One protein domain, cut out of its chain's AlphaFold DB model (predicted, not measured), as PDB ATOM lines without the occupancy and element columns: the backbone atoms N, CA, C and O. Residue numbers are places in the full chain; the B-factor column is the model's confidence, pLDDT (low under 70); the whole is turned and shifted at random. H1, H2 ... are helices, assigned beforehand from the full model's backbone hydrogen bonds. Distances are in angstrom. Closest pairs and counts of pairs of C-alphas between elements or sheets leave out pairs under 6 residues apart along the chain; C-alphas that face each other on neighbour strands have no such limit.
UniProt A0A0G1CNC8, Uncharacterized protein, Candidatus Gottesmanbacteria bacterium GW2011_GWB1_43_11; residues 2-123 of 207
ATOM      1  N   SER A   2     148.646 105.238 194.788       77.19
ATOM      2  CA  SER A   2     148.348 106.664 194.923       77.19
ATOM      3  C   SER A   2     148.093 107.307 193.548       77.19
ATOM      4  O   SER A   2     148.553 106.776 192.534       77.19
ATOM      5  N   PRO A   3     147.407 108.462 193.484       74.31
ATOM      6  CA  PRO A   3     147.187 109.184 192.226       74.31
ATOM      7  C   PRO A   3     148.485 109.521 191.474       74.31
ATOM      8  O   PRO A   3     148.536 109.443 190.249       74.31
ATOM      9  N   THR A   4     149.559 109.834 192.205       81.44
ATOM     10  CA  THR A   4     150.882 110.110 191.628       81.44
ATOM     11  C   THR A   4     151.505 108.862 191.011       81.44
ATOM     12  O   THR A   4     152.046 108.928 189.912       81.44
ATOM     13  N   GLU A   5     151.405 107.715 191.689       77.88
ATOM     14  CA  GLU A   5     151.886 106.435 191.157       77.88
ATOM     15  C   GLU A   5     151.130 106.055 189.887       77.88
ATOM     16  O   GLU A   5     151.758 105.716 188.885       77.88
ATOM     17  N   TYR A   6     149.802 106.185 189.901       80.12
ATOM     18  CA  TYR A   6     148.960 105.916 188.737       80.12
ATOM     19  C   TYR A   6     149.395 106.732 187.513       80.12
ATOM     20  O   TYR A   6     149.575 106.179 186.431       80.12
ATOM     21  N   GLU A   7     149.645 108.030 187.688       84.06
ATOM     22  CA  GLU A   7     150.068 108.913 186.598       84.06
ATOM     23  C   GLU A   7     151.456 108.554 186.035       84.06
ATOM     24  O   GLU A   7     151.700 108.692 184.834       84.06
ATOM     25  N   ILE A   8     152.370 108.059 186.878       84.88
ATOM     26  CA  ILE A   8     153.686 107.569 186.441       84.88
ATOM     27  C   ILE A   8     153.524 106.304 185.594       84.88
ATOM     28  O   ILE A   8     154.083 106.230 184.498       84.88
ATOM     29  N   TYR A   9     152.738 105.333 186.073       81.56
ATOM     30  CA  TYR A   9     152.466 104.098 185.336       81.56
ATOM     31  C   TYR A   9     151.749 104.368 184.012       81.56
ATOM     32  O   TYR A   9     152.136 103.796 182.996       81.56
ATOM     33  N   ARG A  10     150.777 105.288 183.988       84.06
ATOM     34  CA  ARG A  10     150.067 105.695 182.770       84.06
ATOM     35  C   ARG A  10     151.027 106.253 181.716       84.06
ATOM     36  O   ARG A  10     151.035 105.772 180.589       84.06
ATOM     37  N   LYS A  11     151.889 107.210 182.084       86.00
ATOM     38  CA  LYS A  11     152.890 107.790 181.165       86.00
ATOM     39  C   LYS A  11     153.887 106.755 180.649       86.00
ATOM     40  O   LYS A  11     154.249 106.781 179.477       86.00
ATOM     41  N   ALA A  12     154.348 105.861 181.521       85.00
ATOM     42  CA  ALA A  12     155.213 104.753 181.130       85.00
ATOM     43  C   ALA A  12     154.504 103.822 180.130       85.00
ATOM     44  O   ALA A  12     155.082 103.478 179.100       85.00
ATOM     45  N   GLY A  13     153.241 103.483 180.401       81.94
ATOM     46  CA  GLY A  13     152.395 102.668 179.533       81.94
ATOM     47  C   GLY A  13     152.176 103.289 178.155       81.94
ATOM     48  O   GLY A  13     152.325 102.594 177.161       81.94
ATOM     49  N   GLU A  14     151.921 104.597 178.064       85.75
ATOM     50  CA  GLU A  14     151.751 105.296 176.778       85.75
ATOM     51  C   GLU A  14     153.002 105.220 175.897       85.75
ATOM     52  O   GLU A  14     152.907 104.957 174.697       85.75
ATOM     53  N   VAL A  15     154.185 105.412 176.491       85.75
ATOM     54  CA  VAL A  15     155.454 105.321 175.757       85.75
ATOM     55  C   VAL A  15     155.711 103.893 175.280       85.75
ATOM     56  O   VAL A  15     156.118 103.711 174.133       85.75
ATOM     57  N   ALA A  16     155.475 102.896 176.139       85.62
ATOM     58  CA  ALA A  16     155.645 101.487 175.790       85.62
ATOM     59  C   ALA A  16     154.664 101.065 174.687       85.62
ATOM     60  O   ALA A  16     155.092 100.541 173.658       85.62
ATOM     61  N   HIS A  17     153.376 101.385 174.857       87.00
ATOM     62  CA  HIS A  17     152.279 100.981 173.980       87.00
ATOM     63  C   HIS A  17     152.529 101.353 172.519       87.00
ATOM     64  O   HIS A  17     152.476 100.483 171.655       87.00
ATOM     65  N   VAL A  18     152.882 102.613 172.240       87.44
ATOM     66  CA  VAL A  18     153.124 103.081 170.865       87.44
ATOM     67  C   VAL A  18     154.197 102.239 170.174       87.44
ATOM     68  O   VAL A  18     154.013 101.805 169.036       87.44
ATOM     69  N   THR A  19     155.312 101.974 170.856       89.50
ATOM     70  CA  THR A  19     156.401 101.189 170.263       89.50
ATOM     71  C   THR A  19     156.107  99.700 170.202       89.50
ATOM     72  O   THR A  19     156.456  99.064 169.213       89.50
ATOM     73  N   THR A  20     155.422  99.147 171.198       91.44
ATOM     74  CA  THR A  20     155.006  97.744 171.207       91.44
ATOM     75  C   THR A  20     154.045  97.467 170.057       91.44
ATOM     76  O   THR A  20     154.291  96.564 169.262       91.44
ATOM     77  N   THR A  21     153.019  98.299 169.864       91.12
ATOM     78  CA  THR A  21     152.097  98.180 168.728       91.12
ATOM     79  C   THR A  21     152.820  98.319 167.387       91.12
ATOM     80  O   THR A  21     152.551  97.542 166.473       91.12
ATOM     81  N   ALA A  22     153.779  99.245 167.265       92.75
ATOM     82  CA  ALA A  22     154.564  99.405 166.040       92.75
ATOM     83  C   ALA A  22     155.428  98.172 165.717       92.75
ATOM     84  O   ALA A  22     155.510  97.772 164.556       92.75
ATOM     85  N   ILE A  23     156.045  97.551 166.728       96.62
ATOM     86  CA  ILE A  23     156.792  96.297 166.567       96.62
ATOM     87  C   ILE A  23     155.853  95.162 166.162       96.62
ATOM     88  O   ILE A  23     156.161  94.409 165.237       96.62
ATOM     89  N   LEU A  24     154.699  95.046 166.820       94.75
ATOM     90  CA  LEU A  24     153.766  93.956 166.563       94.75
ATOM     91  C   LEU A  24     153.101  94.041 165.184       94.75
ATOM     92  O   LEU A  24     152.877  93.005 164.565       94.75
ATOM     93  N   ALA A  25     152.865  95.248 164.670       95.38
ATOM     94  CA  ALA A  25     152.254  95.468 163.359       95.38
ATOM     95  C   ALA A  25     153.171  95.146 162.163       95.38
ATOM     96  O   ALA A  25     152.692  95.041 161.034       95.38
ATOM     97  N   LYS A  26     154.484  95.021 162.372       95.56
ATOM     98  CA  LYS A  26     155.440  94.711 161.299       95.56
ATOM     99  C   LYS A  26     155.457  93.215 161.013       95.56
ATOM    100  O   LYS A  26     155.311  92.419 161.930       95.56
ATOM    101  N   GLU A  27     155.698  92.816 159.770       92.44
ATOM    102  CA  GLU A  27     155.958  91.410 159.422       92.44
ATOM    103  C   GLU A  27     157.425  91.051 159.707       92.44
ATOM    104  O   GLU A  27     157.722  90.105 160.436       92.44
ATOM    105  N   MET A  28     158.343  91.893 159.225       93.00
ATOM    106  CA  MET A  28     159.784  91.794 159.458       93.00
ATOM    107  C   MET A  28     160.295  93.016 160.222       93.00
ATOM    108  O   MET A  28     159.846  94.139 159.989       93.00
ATOM    109  N   LEU A  29     161.242  92.794 161.137       97.06
ATOM    110  CA  LEU A  29     161.869  93.845 161.937       97.06
ATOM    111  C   LEU A  29     163.284  94.120 161.439       97.06
ATOM    112  O   LEU A  29     164.059  93.196 161.212       97.06
ATOM    113  N   THR A  30     163.628  95.396 161.335       96.12
ATOM    114  CA  THR A  30     164.986  95.865 161.055       96.12
ATOM    115  C   THR A  30     165.737  96.181 162.350       96.12
ATOM    116  O   THR A  30     165.144  96.388 163.411       96.12
ATOM    117  N   LEU A  31     167.063  96.323 162.264       96.56
ATOM    118  CA  LEU A  31     167.876  96.813 163.383       96.56
ATOM    119  C   LEU A  31     167.454  98.209 163.869       96.56
ATOM    120  O   LEU A  31     167.558  98.494 165.061       96.56
ATOM    121  N   ASN A  32     166.965  99.073 162.975       96.81
ATOM    122  CA  ASN A  32     166.458 100.386 163.372       96.81
ATOM    123  C   ASN A  32     165.183 100.254 164.207       96.81
ATOM    124  O   ASN A  32     165.090 100.909 165.241       96.81
ATOM    125  N   ASP A  33     164.274  99.347 163.836       97.69
ATOM    126  CA  ASP A  33     163.061  99.080 164.619       97.69
ATOM    127  C   ASP A  33     163.413  98.604 166.038       97.69
ATOM    128  O   ASP A  33     162.890  99.119 167.027       97.69
ATOM    129  N   VAL A  34     164.367  97.671 166.158       98.00
ATOM    130  CA  VAL A  34     164.843  97.174 167.461       98.00
ATOM    131  C   VAL A  34     165.471  98.296 168.292       98.00
ATOM    132  O   VAL A  34     165.224  98.405 169.496       98.00
ATOM    133  N   LYS A  35     166.279  99.156 167.663       97.56
ATOM    134  CA  LYS A  35     166.907 100.295 168.339       97.56
ATOM    135  C   LYS A  35     165.866 101.300 168.828       97.56
ATOM    136  O   LYS A  35     165.959 101.757 169.965       97.56
ATOM    137  N   GLU A  36     164.883 101.640 167.999       96.62
ATOM    138  CA  GLU A  36     163.794 102.553 168.354       96.62
ATOM    139  C   GLU A  36     162.959 102.012 169.515       96.62
ATOM    140  O   GLU A  36     162.653 102.762 170.450       96.62
ATOM    141  N   PHE A  37     162.675 100.706 169.513       96.56
ATOM    142  CA  PHE A  37     162.026 100.026 170.628       96.56
ATOM    143  C   PHE A  37     162.844 100.159 171.920       96.56
ATOM    144  O   PHE A  37     162.334 100.647 172.926       96.56
ATOM    145  N   LEU A  38     164.141  99.838 171.903       96.56
ATOM    146  CA  LEU A  38     165.010  99.980 173.080       96.56
ATOM    147  C   LEU A  38     165.142 101.434 173.560       96.56
ATOM    148  O   LEU A  38     165.176 101.689 174.766       96.56
ATOM    149  N   MET A  39     165.176 102.406 172.645       96.44
ATOM    150  CA  MET A  39     165.153 103.829 172.991       96.44
ATOM    151  C   MET A  39     163.847 104.223 173.688       96.44
ATOM    152  O   MET A  39     163.871 105.027 174.620       96.44
ATOM    153  N   ALA A  40     162.709 103.657 173.281       93.75
ATOM    154  CA  ALA A  40     161.444 103.858 173.977       93.75
ATOM    155  C   ALA A  40     161.452 103.242 175.374       93.75
ATOM    156  O   ALA A  40     161.059 103.912 176.325       93.75
ATOM    157  N   GLN A  41     162.002 102.040 175.532       92.06
ATOM    158  CA  GLN A  41     162.153 101.404 176.843       92.06
ATOM    159  C   GLN A  41     163.081 102.206 177.773       92.06
ATOM    160  O   GLN A  41     162.816 102.333 178.968       92.06
ATOM    161  N   ALA A  42     164.115 102.862 177.236       94.25
ATOM    162  CA  ALA A  42     164.924 103.804 178.012       94.25
ATOM    163  C   ALA A  42     164.110 105.031 178.468       94.25
ATOM    164  O   ALA A  42     164.238 105.473 179.611       94.25
ATOM    165  N   ARG A  43     163.215 105.561 177.619       93.25
ATOM    166  CA  ARG A  43     162.281 106.638 178.007       93.25
ATOM    167  C   ARG A  43     161.300 106.178 179.088       93.25
ATOM    168  O   ARG A  43     161.067 106.920 180.038       93.25
ATOM    169  N   VAL A  44     160.788 104.950 179.004       89.56
ATOM    170  CA  VAL A  44     159.980 104.326 180.071       89.56
ATOM    171  C   VAL A  44     160.771 104.283 181.383       89.56
ATOM    172  O   VAL A  44     160.297 104.746 182.423       89.56
ATOM    173  N   GLY A  45     162.026 103.830 181.332       89.44
ATOM    174  CA  GLY A  45     162.932 103.828 182.480       89.44
ATOM    175  C   GLY A  45     163.185 105.221 183.069       89.44
ATOM    176  O   GLY A  45     163.336 105.357 184.285       89.44
ATOM    177  N   GLU A  46     163.203 106.280 182.253       92.12
ATOM    178  CA  GLU A  46     163.308 107.668 182.725       92.12
ATOM    179  C   GLU A  46     162.054 108.142 183.457       92.12
ATOM    180  O   GLU A  46     162.176 108.810 184.486       92.12
ATOM    181  N   VAL A  47     160.867 107.790 182.952       89.69
ATOM    182  CA  VAL A  47     159.589 108.094 183.611       89.69
ATOM    183  C   VAL A  47     159.567 107.463 185.002       89.69
ATOM    184  O   VAL A  47     159.334 108.171 185.984       89.69
ATOM    185  N   PHE A  48     159.928 106.180 185.116       87.19
ATOM    186  CA  PHE A  48     160.031 105.504 186.411       87.19
ATOM    187  C   PHE A  48     161.115 106.103 187.311       87.19
ATOM    188  O   PHE A  48     160.867 106.346 188.487       87.19
ATOM    189  N   SER A  49     162.296 106.407 186.770       88.50
ATOM    190  CA  SER A  49     163.402 106.986 187.547       88.50
ATOM    191  C   SER A  49     163.054 108.347 188.160       88.50
ATOM    192  O   SER A  49     163.495 108.648 189.269       88.50
ATOM    193  N   LYS A  50     162.280 109.174 187.445       87.56
ATOM    194  CA  LYS A  50     161.809 110.485 187.920       87.56
ATOM    195  C   LYS A  50     160.622 110.357 188.871       87.56
ATOM    196  O   LYS A  50     160.563 111.081 189.859       87.56
ATOM    197  N   GLY A  51     159.693 109.451 188.569       84.75
ATOM    198  CA  GLY A  51     158.492 109.215 189.369       84.75
ATOM    199  C   GLY A  51     158.769 108.525 190.706       84.75
ATOM    200  O   GLY A  51     158.109 108.810 191.701       84.75
ATOM    201  N   PHE A  52     159.797 107.678 190.749       84.62
ATOM    202  CA  PHE A  52     160.218 106.920 191.924       84.62
ATOM    203  C   PHE A  52     161.683 107.229 192.281       84.62
ATOM    204  O   PHE A  52     162.557 106.366 192.183       84.62
ATOM    205  N   PRO A  53     162.004 108.454 192.738       78.12
ATOM    206  CA  PRO A  53     163.386 108.891 192.949       78.12
ATOM    207  C   PRO A  53     164.102 108.150 194.087       78.12
ATOM    208  O   PRO A  53     165.323 108.221 194.198       78.12
ATOM    209  N   ARG A  54     163.386 107.406 194.935       84.56
ATOM    210  CA  ARG A  54     163.997 106.545 195.962       84.56
ATOM    211  C   ARG A  54     164.342 105.147 195.442       84.56
ATOM    212  O   ARG A  54     165.190 104.482 196.025       84.56
ATOM    213  N   GLU A  55     163.787 104.748 194.303       82.69
ATOM    214  CA  GLU A  55     164.005 103.430 193.711       82.69
ATOM    215  C   GLU A  55     165.285 103.409 192.870       82.69
ATOM    216  O   GLU A  55     165.301 103.676 191.666       82.69
ATOM    217  N   GLN A  56     166.397 103.082 193.526       85.69
ATOM    218  CA  GLN A  56     167.716 102.996 192.895       85.69
ATOM    219  C   GLN A  56     167.755 101.994 191.733       85.69
ATOM    220  O   GLN A  56     168.406 102.251 190.720       85.69
ATOM    221  N   LYS A  57     166.992 100.899 191.830       82.75
ATOM    222  CA  LYS A  57     166.946  99.841 190.811       82.75
ATOM    223  C   LYS A  57     166.492 100.353 189.441       82.75
ATOM    224  O   LYS A  57     167.077  99.960 188.433       82.75
ATOM    225  N   PHE A  58     165.508 101.258 189.384       81.44
ATOM    226  CA  PHE A  58     165.051 101.829 188.111       81.44
ATOM    227  C   PHE A  58     166.124 102.699 187.457       81.44
ATOM    228  O   PHE A  58     166.336 102.607 186.247       81.44
ATOM    229  N   ARG A  59     166.855 103.488 188.255       86.69
ATOM    230  CA  ARG A  59     167.949 104.325 187.747       86.69
ATOM    231  C   ARG A  59     169.093 103.491 187.197       86.69
ATOM    232  O   ARG A  59     169.557 103.757 186.093       86.69
ATOM    233  N   GLU A  60     169.528 102.485 187.948       88.50
ATOM    234  CA  GLU A  60     170.634 101.618 187.541       88.50
ATOM    235  C   GLU A  60     170.290 100.815 186.288       88.50
ATOM    236  O   GLU A  60     171.079 100.780 185.345       88.50
ATOM    237  N   SER A  61     169.096 100.215 186.244       87.00
ATOM    238  CA  SER A  61     168.634  99.470 185.072       87.00
ATOM    239  C   SER A  61     168.569 100.367 183.832       87.00
ATOM    240  O   SER A  61     169.123 100.015 182.789       87.00
ATOM    241  N   ASN A  62     168.000 101.571 183.959       90.00
ATOM    242  CA  ASN A  62     167.912 102.519 182.852       90.00
ATOM    243  C   ASN A  62     169.289 103.041 182.403       90.00
ATOM    244  O   ASN A  62     169.556 103.157 181.209       90.00
ATOM    245  N   GLN A  63     170.198 103.332 183.339       92.94
ATOM    246  CA  GLN A  63     171.554 103.774 183.008       92.94
ATOM    247  C   GLN A  63     172.301 102.719 182.191       92.94
ATOM    248  O   GLN A  63     172.965 103.058 181.211       92.94
ATOM    249  N   ARG A  64     172.174 101.443 182.554       92.25
ATOM    250  CA  ARG A  64     172.833 100.371 181.811       92.25
ATOM    251  C   ARG A  64     172.200 100.128 180.436       92.25
ATOM    252  O   ARG A  64     172.934  99.883 179.483       92.25
ATOM    253  N   LEU A  65     170.879 100.270 180.290       94.62
ATOM    254  CA  LEU A  65     170.231 100.249 178.970       94.62
ATOM    255  C   LEU A  65     170.738 101.396 178.079       94.62
ATOM    256  O   LEU A  65     171.058 101.187 176.911       94.62
ATOM    257  N   LYS A  66     170.899 102.603 178.632       95.19
ATOM    258  CA  LYS A  66     171.507 103.730 177.905       95.19
ATOM    259  C   LYS A  66     172.946 103.445 177.479       95.19
ATOM    260  O   LYS A  66     173.327 103.817 176.374       95.19
ATOM    261  N   GLN A  67     173.733 102.772 178.319       94.75
ATOM    262  CA  GLN A  67     175.086 102.333 177.957       94.75
ATOM    263  C   GLN A  67     175.062 101.310 176.814       94.75
ATOM    264  O   GLN A  67     175.837 101.446 175.870       94.75
ATOM    265  N   ALA A  68     174.137 100.346 176.843       95.44
ATOM    266  CA  ALA A  68     173.953  99.392 175.748       95.44
ATOM    267  C   ALA A  68     173.593 100.098 174.426       95.44
ATOM    268  O   ALA A  68     174.170  99.798 173.383       95.44
ATOM    269  N   LEU A  69     172.705 101.097 174.475       97.00
ATOM    270  CA  LEU A  69     172.339 101.919 173.317       97.00
ATOM    271  C   LEU A  69     173.496 102.788 172.806       97.00
ATOM    272  O   LEU A  69     173.640 102.959 171.596       97.00
ATOM    273  N   ALA A  70     174.339 103.314 173.697       96.56
ATOM    274  CA  ALA A  70     175.548 104.042 173.314       96.56
ATOM    275  C   ALA A  70     176.564 103.130 172.600       96.56
ATOM    276  O   ALA A  70     177.262 103.573 171.690       96.56
ATOM    277  N   GLY A  71     176.603 101.845 172.969       94.31
ATOM    278  CA  GLY A  71     177.426 100.818 172.331       94.31
ATOM    279  C   GLY A  71     176.895 100.300 170.988       94.31
ATOM    280  O   GLY A  71     177.657  99.667 170.265       94.31
ATOM    281  N   TRP A  72     175.647 100.605 170.606       96.44
ATOM    282  CA  TRP A  72     174.911  99.971 169.495       96.44
ATOM    283  C   TRP A  72     175.669  99.834 168.163       96.44
ATOM    284  O   TRP A  72     175.488  98.859 167.430       96.44
ATOM    285  N   ALA A  73     176.485 100.829 167.808       95.88
ATOM    286  CA  ALA A  73     177.240 100.830 166.553       95.88
ATOM    287  C   ALA A  73     178.438  99.860 166.556       95.88
ATOM    288  O   ALA A  73     178.940  99.516 165.492       95.88
ATOM    289  N   ASN A  74     178.885  99.425 167.735       95.81
ATOM    290  CA  ASN A  74     180.103  98.639 167.935       95.81
ATOM    291  C   ASN A  74     179.832  97.270 168.569       95.81
ATOM    292  O   ASN A  74     180.519  96.306 168.235       95.81
ATOM    293  N   ASP A  75     178.872  97.203 169.489       96.62
ATOM    294  CA  ASP A  75     178.511  96.014 170.251       96.62
ATOM    295  C   ASP A  75     177.027  96.071 170.647       96.62
ATOM    296  O   ASP A  75     176.581  96.943 171.398       96.62
ATOM    297  N   ARG A  76     176.253  95.124 170.121       97.81
ATOM    298  CA  ARG A  76     174.815  94.972 170.377       97.81
ATOM    299  C   ARG A  76     174.512  93.852 171.372       97.81
ATOM    300  O   ARG A  76     173.347  93.664 171.718       97.81
ATOM    301  N   SER A  77     175.517  93.138 171.878       96.62
ATOM    302  CA  SER A  77     175.344  92.028 172.826       96.62
ATOM    303  C   SER A  77     174.654  92.485 174.116       96.62
ATOM    304  O   SER A  77     173.682  91.878 174.563       96.62
ATOM    305  N   LEU A  78     175.036  93.646 174.655       95.31
ATOM    306  CA  LEU A  78     174.359  94.231 175.813       95.31
ATOM    307  C   LEU A  78     172.900  94.597 175.514       95.31
ATOM    308  O   LEU A  78     172.046  94.458 176.386       95.31
ATOM    309  N   SER A  79     172.593  95.028 174.288       97.69
ATOM    310  CA  SER A  79     171.211  95.315 173.883       97.69
ATOM    311  C   SER A  79     170.364  94.039 173.860       97.69
ATOM    312  O   SER A  79     169.242  94.052 174.366       97.69
ATOM    313  N   LEU A  80     170.924  92.919 173.382       97.81
ATOM    314  CA  LEU A  80     170.287  91.600 173.474       97.81
ATOM    315  C   LEU A  80     170.018  91.211 174.934       97.81
ATOM    316  O   LEU A  80     168.901  90.819 175.263       97.81
ATOM    317  N   PHE A  81     171.000  91.373 175.827       96.44
ATOM    318  CA  PHE A  81     170.805  91.096 177.252       96.44
ATOM    319  C   PHE A  81     169.629  91.894 177.837       96.44
ATOM    320  O   PHE A  81     168.813  91.331 178.565       96.44
ATOM    321  N   TYR A  82     169.500  93.182 177.499       94.88
ATOM    322  CA  TYR A  82     168.402  94.010 178.006       94.88
ATOM    323  C   TYR A  82     167.034  93.629 177.441       94.88
ATOM    324  O   TYR A  82     166.064  93.661 178.195       94.88
ATOM    325  N   LEU A  83     166.942  93.211 176.174       96.19
ATOM    326  CA  LEU A  83     165.698  92.660 175.621       96.19
ATOM    327  C   LEU A  83     165.243  91.424 176.409       96.19
ATOM    328  O   LEU A  83     164.100  91.357 176.858       96.19
ATOM    329  N   LEU A  84     166.157  90.488 176.670       96.00
ATOM    330  CA  LEU A  84     165.865  89.273 177.437       96.00
ATOM    331  C   LEU A  84     165.561  89.576 178.912       96.00
ATOM    332  O   LEU A  84     164.686  88.955 179.521       96.00
ATOM    333  N   HIS A  85     166.249  90.554 179.500       91.94
ATOM    334  CA  HIS A  85     165.980  91.004 180.862       91.94
ATOM    335  C   HIS A  85     164.572  91.599 180.980       91.94
ATOM    336  O   HIS A  85     163.885  91.314 181.959       91.94
ATOM    337  N   MET A  86     164.104  92.362 179.985       88.62
ATOM    338  CA  MET A  86     162.722  92.855 179.953       88.62
ATOM    339  C   MET A  86     161.717  91.705 179.912       88.62
ATOM    340  O   MET A  86     160.823  91.683 180.752       88.62
ATOM    341  N   VAL A  87     161.911  90.709 179.038       89.50
ATOM    342  CA  VAL A  87     161.076  89.490 179.021       89.50
ATOM    343  C   VAL A  87     161.040  88.848 180.408       89.50
ATOM    344  O   VAL A  87     159.971  88.582 180.941       89.50
ATOM    345  N   THR A  88     162.204  88.674 181.035       87.44
ATOM    346  CA  THR A  88     162.314  88.070 182.370       87.44
ATOM    347  C   THR A  88     161.528  88.859 183.413       87.44
ATOM    348  O   THR A  88     160.758  88.279 184.171       87.44
ATOM    349  N   VAL A  89     161.711  90.179 183.470       83.62
ATOM    350  CA  VAL A  89     161.022  91.033 184.444       83.62
ATOM    351  C   VAL A  89     159.513  90.973 184.227       83.62
ATOM    352  O   VAL A  89     158.784  90.708 185.178       83.62
ATOM    353  N   LEU A  90     159.050  91.158 182.988       80.44
ATOM    354  CA  LEU A  90     157.628  91.194 182.651       80.44
ATOM    355  C   LEU A  90     156.941  89.844 182.909       80.44
ATOM    356  O   LEU A  90     155.863  89.823 183.501       80.44
ATOM    357  N   SER A  91     157.585  88.721 182.571       79.12
ATOM    358  CA  SER A  91     157.066  87.367 182.831       79.12
ATOM    359  C   SER A  91     156.955  87.028 184.323       79.12
ATOM    360  O   SER A  91     156.206  86.126 184.688       79.12
ATOM    361  N   ASN A  92     157.695  87.724 185.196       73.06
ATOM    362  CA  ASN A  92     157.684  87.496 186.646       73.06
ATOM    363  C   ASN A  92     156.842  88.536 187.418       73.06
ATOM    364  O   ASN A  92     156.787  88.477 188.649       73.06
ATOM    365  N   LEU A  93     156.184  89.488 186.742       69.12
ATOM    366  CA  LEU A  93     155.301  90.448 187.409       69.12
ATOM    367  C   LEU A  93     153.979  89.782 187.846       69.12
ATOM    368  O   LEU A  93     153.350  89.078 187.053       69.12
ATOM    369  N   PRO A  94     153.495  90.027 189.082       63.16
ATOM    370  CA  PRO A  94     152.196  89.526 189.526       63.16
ATOM    371  C   PRO A  94     151.053  90.066 188.656       63.16
ATOM    372  O   PRO A  94     150.866  91.280 188.581       63.16
ATOM    373  N   GLN A  95     150.231  89.169 188.085       58.03
ATOM    374  CA  GLN A  95     149.102  89.496 187.185       58.03
ATOM    375  C   GLN A  95     148.119  90.553 187.747       58.03
ATOM    376  O   GLN A  95     147.452  91.263 186.999       58.03
ATOM    377  N   GLN A  96     148.058  90.699 189.070       52.91
ATOM    378  CA  GLN A  96     147.123  91.571 189.784       52.91
ATOM    379  C   GLN A  96     147.496  93.067 189.743       52.91
ATOM    380  O   GLN A  96     146.630  93.910 189.956       52.91
ATOM    381  N   LEU A  97     148.748  93.427 189.428       51.56
ATOM    382  CA  LEU A  97     149.191  94.831 189.329       51.56
ATOM    383  C   LEU A  97     148.792  95.516 188.003       51.56
ATOM    384  O   LEU A  97     149.081  96.692 187.808       51.56
ATOM    385  N   LEU A  98     148.148  94.793 187.079       53.72
ATOM    386  CA  LEU A  98     148.255  95.085 185.642       53.72
ATOM    387  C   LEU A  98     146.942  95.489 184.974       53.72
ATOM    388  O   LEU A  98     146.955  96.235 183.998       53.72
ATOM    389  N   LEU A  99     145.805  95.104 185.554       50.78
ATOM    390  CA  LEU A  99     144.483  95.511 185.065       50.78
ATOM    391  C   LEU A  99     144.192  97.003 185.307       50.78
ATOM    392  O   LEU A  99     143.319  97.571 184.661       50.78
ATOM    393  N   GLY A 100     144.933  97.654 186.211       48.28
ATOM    394  CA  GLY A 100     144.726  99.062 186.557       48.28
ATOM    395  C   GLY A 100     145.498 100.076 185.706       48.28
ATOM    396  O   GLY A 100     145.177 101.255 185.782       48.28
ATOM    397  N   ALA A 101     146.506  99.662 184.926       47.78
ATOM    398  CA  ALA A 101     147.493 100.580 184.333       47.78
ATOM    399  C   ALA A 101     147.595 100.544 182.794       47.78
ATOM    400  O   ALA A 101     148.431 101.247 182.234       47.78
ATOM    401  N   GLY A 102     146.789  99.726 182.104       52.66
ATOM    402  CA  GLY A 102     146.852  99.610 180.639       52.66
ATOM    403  C   GLY A 102     148.160  99.002 180.110       52.66
ATOM    404  O   GLY A 102     148.481  99.178 178.939       52.66
ATOM    405  N   MET A 103     148.925  98.305 180.961       57.34
ATOM    406  CA  MET A 103     150.146  97.614 180.548       57.34
ATOM    407  C   MET A 103     149.796  96.321 179.812       57.34
ATOM    408  O   MET A 103     149.211  95.393 180.375       57.34
ATOM    409  N   LEU A 104     150.207  96.264 178.554       64.50
ATOM    410  CA  LEU A 104     150.009  95.157 177.636       64.50
ATOM    411  C   LEU A 104     151.129  94.122 177.807       64.50
ATOM    412  O   LEU A 104     151.899  93.870 176.889       64.50
ATOM    413  N   LEU A 105     151.276  93.541 179.007       71.88
ATOM    414  CA  LEU A 105     152.450  92.708 179.326       71.88
ATOM    415  C   LEU A 105     152.717  91.602 178.313       71.88
ATOM    416  O   LEU A 105     153.872  91.295 178.037       71.88
ATOM    417  N   ARG A 106     151.655  90.968 177.809       79.69
ATOM    418  CA  ARG A 106     151.797  89.905 176.816       79.69
ATOM    419  C   ARG A 106     152.360  90.464 175.519       79.69
ATOM    420  O   ARG A 106     153.315  89.892 175.006       79.69
ATOM    421  N   GLU A 107     151.835  91.589 175.044       86.62
ATOM    422  CA  GLU A 107     152.374  92.270 173.871       86.62
ATOM    423  C   GLU A 107     153.794  92.809 174.097       86.62
ATOM    424  O   GLU A 107     154.619  92.701 173.198       86.62
ATOM    425  N   ASP A 108     154.130  93.328 175.281       87.50
ATOM    426  CA  ASP A 108     155.479  93.821 175.597       87.50
ATOM    427  C   ASP A 108     156.504  92.676 175.657       87.50
ATOM    428  O   ASP A 108     157.634  92.811 175.170       87.50
ATOM    429  N   ILE A 109     156.110  91.523 176.216       89.50
ATOM    430  CA  ILE A 109     156.895  90.282 176.166       89.50
ATOM    431  C   ILE A 109     157.077  89.857 174.710       89.50
ATOM    432  O   ILE A 109     158.201  89.592 174.289       89.50
ATOM    433  N   GLU A 110     156.001  89.819 173.925       92.19
ATOM    434  CA  GLU A 110     156.044  89.406 172.525       92.19
ATOM    435  C   GLU A 110     156.916  90.338 171.676       92.19
ATOM    436  O   GLU A 110     157.782  89.866 170.939       92.19
ATOM    437  N   ALA A 111     156.777  91.653 171.828       94.69
ATOM    438  CA  ALA A 111     157.611  92.637 171.152       94.69
ATOM    439  C   ALA A 111     159.086  92.482 171.542       94.69
ATOM    440  O   ALA A 111     159.956  92.504 170.668       94.69
ATOM    441  N   SER A 112     159.384  92.239 172.823       95.25
ATOM    442  CA  SER A 112     160.752  91.999 173.301       95.25
ATOM    443  C   SER A 112     161.343  90.697 172.747       95.25
ATOM    444  O   SER A 112     162.512  90.665 172.353       95.25
ATOM    445  N   VAL A 113     160.541  89.631 172.655       95.44
ATOM    446  CA  VAL A 113     160.912  88.353 172.025       95.44
ATOM    447  C   VAL A 113     161.212  88.559 170.542       95.44
ATOM    448  O   VAL A 113     162.284  88.177 170.076       95.44
ATOM    449  N   ARG A 114     160.319  89.227 169.805       96.50
ATOM    450  CA  ARG A 114     160.504  89.514 168.376       96.50
ATOM    451  C   ARG A 114     161.734  90.381 168.121       96.50
ATOM    452  O   ARG A 114     162.503  90.085 167.211       96.50
ATOM    453  N   CYS A 115     161.970  91.392 168.954       97.94
ATOM    454  CA  CYS A 115     163.183  92.204 168.893       97.94
ATOM    455  C   CYS A 115     164.447  91.383 169.179       97.94
ATOM    456  O   CYS A 115     165.455  91.575 168.508       97.94
ATOM    457  N   SER A 116     164.404  90.456 170.144       97.75
ATOM    458  CA  SER A 116     165.542  89.575 170.461       97.75
ATOM    459  C   SER A 116     165.888  88.667 169.282       97.75
ATOM    460  O   SER A 116     167.061  88.508 168.951       97.75
ATOM    461  N   LEU A 117     164.865  88.119 168.618       96.56
ATOM    462  CA  LEU A 117     165.010  87.298 167.415       96.56
ATOM    463  C   LEU A 117     165.594  88.096 166.249       96.56
ATOM    464  O   LEU A 117     166.550  87.655 165.620       96.56
ATOM    465  N   ALA A 118     165.055  89.286 165.983       97.00
ATOM    466  CA  ALA A 118     165.569  90.159 164.934       97.00
ATOM    467  C   ALA A 118     167.031  90.553 165.187       97.00
ATOM    468  O   ALA A 118     167.839  90.561 164.266       97.00
ATOM    469  N   LEU A 119     167.387  90.826 166.446       97.50
ATOM    470  CA  LEU A 119     168.736  91.241 166.810       97.50
ATOM    471  C   LEU A 119     169.768  90.113 166.692       97.50
ATOM    472  O   LEU A 119     170.887  90.369 166.263       97.50
ATOM    473  N   VAL A 120     169.420  88.881 167.078       96.75
ATOM    474  CA  VAL A 120     170.355  87.743 167.015       96.75
ATOM    475  C   VAL A 120     170.569  87.225 165.587       96.75
ATOM    476  O   VAL A 120     171.565  86.558 165.325       96.75
ATOM    477  N   ASN A 121     169.665  87.553 164.661       96.12
ATOM    478  CA  ASN A 121     169.775  87.219 163.237       96.12
ATOM    479  C   ASN A 121     170.603  88.238 162.438       96.12
ATOM    480  O   ASN A 121     170.655  88.165 161.215       96.12
ATOM    481  N   GLU A 122     171.254  89.177 163.119       96.88
ATOM    482  CA  GLU A 122     172.122  90.205 162.551       96.88
ATOM    483  C   GLU A 122     173.446  90.230 163.331       96.88
ATOM    484  O   GLU A 122     173.452  89.865 164.509       96.88
ATOM    485  N   PRO A 123     174.580  90.681 162.760       97.06
ATOM    486  CA  PRO A 123     175.851  90.687 163.482       97.06
ATOM    487  C   PRO A 123     175.760  91.497 164.785       97.06
ATOM    488  O   PRO A 123     175.572  92.722 164.763       97.06
TER     489      PRO A 123
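What this domain is: This is residues 2 to 123 of the 207 residues of an uncharacterized protein of Candidatus Gottesmanbacteria bacterium GW2011_GWB1_43_11 (UniProt A0A0G1CNC8). Two helical hairpins, H1 with H2 and H4 with H5, are stacked partly face to face with their helices steeply crossed, and H3 runs beside H2 along one side and bridges to the start of H4. The printed part has 122 residues with five named helices, H1 to H5 in order along the chain, and no named strand; the class is all helix. H2, H3, H4 and H5 make an up-and-down bundle, each running against the one before it. The whole is compact, with a radius of gyration of the C-alphas of 14.0 A, but elongated in outline, 45 by 28 by 22 A.

How they stand to each other: Begin at the longest helix, H1, residues 3 to 24, which has a kink of 27 degrees near residue 16. It forms a hairpin with H2, residues 31 to 51: they touch, closest at the C-alphas of Ala 12 and Val 44, 4.9 A apart, at a shallow tilt of 2 degrees, opposite ways. With residues 16 to 24 alone, H1 touches H5, residues 105 to 120, at a steep tilt of 46 degrees; look at the C-alphas of Thr 20 and Ala 111, the closest, 5.7 A apart. H2 touches H5 through residues 31 to 34 and 115 to 119 alone, closest at the C-alphas of Val 34 and Cys 115, 5.4 A apart. H2 also touches H3, residues 56 to 71, at a shallow tilt of 26 degrees, with the C-alphas of Gly 45 and Asn 62 closest at 5.2 A. H3 touches H4, residues 77 to 91, through residues 65 to 69 and 78 to 82 alone; the closest C-alphas, of Ala 68 and Leu 78, are 5.2 A apart, and the tilt of 35.4 degrees is only just steep. H4 and H5 form a hairpin at a shallow tilt of 21 degrees, with the C-alphas of Val 87 and Ile 109 closest at 5.1 A. H1 is apart from H3 and H4, and H3 from H5. In H2, H3, H4 and H5 every O i to N i+4 pair is within hydrogen-bond range; in H1, 17 of 18 are.

Where its parts are: Find C-alpha 3 at (147.187, 109.184, 192.226), where H1 begins; it runs 30.6 A to C-alpha 24. H2 runs 30.3 A from C-alpha 31 at (167.876, 96.813, 163.383). H3 spans 22.8 A, H4 21.4 A and H5 22.3 A, ending at C-alpha 120 at (170.355, 87.743, 167.015).

The domain as a whole: The C-alphas of Ser 2 and Pro 123 are the two farthest apart, 44.7 A. The printed part has no cut. The link from H4 to H5, residues 92 to 104, is long; look there for low confidence, with residues 93 to 104 under 70.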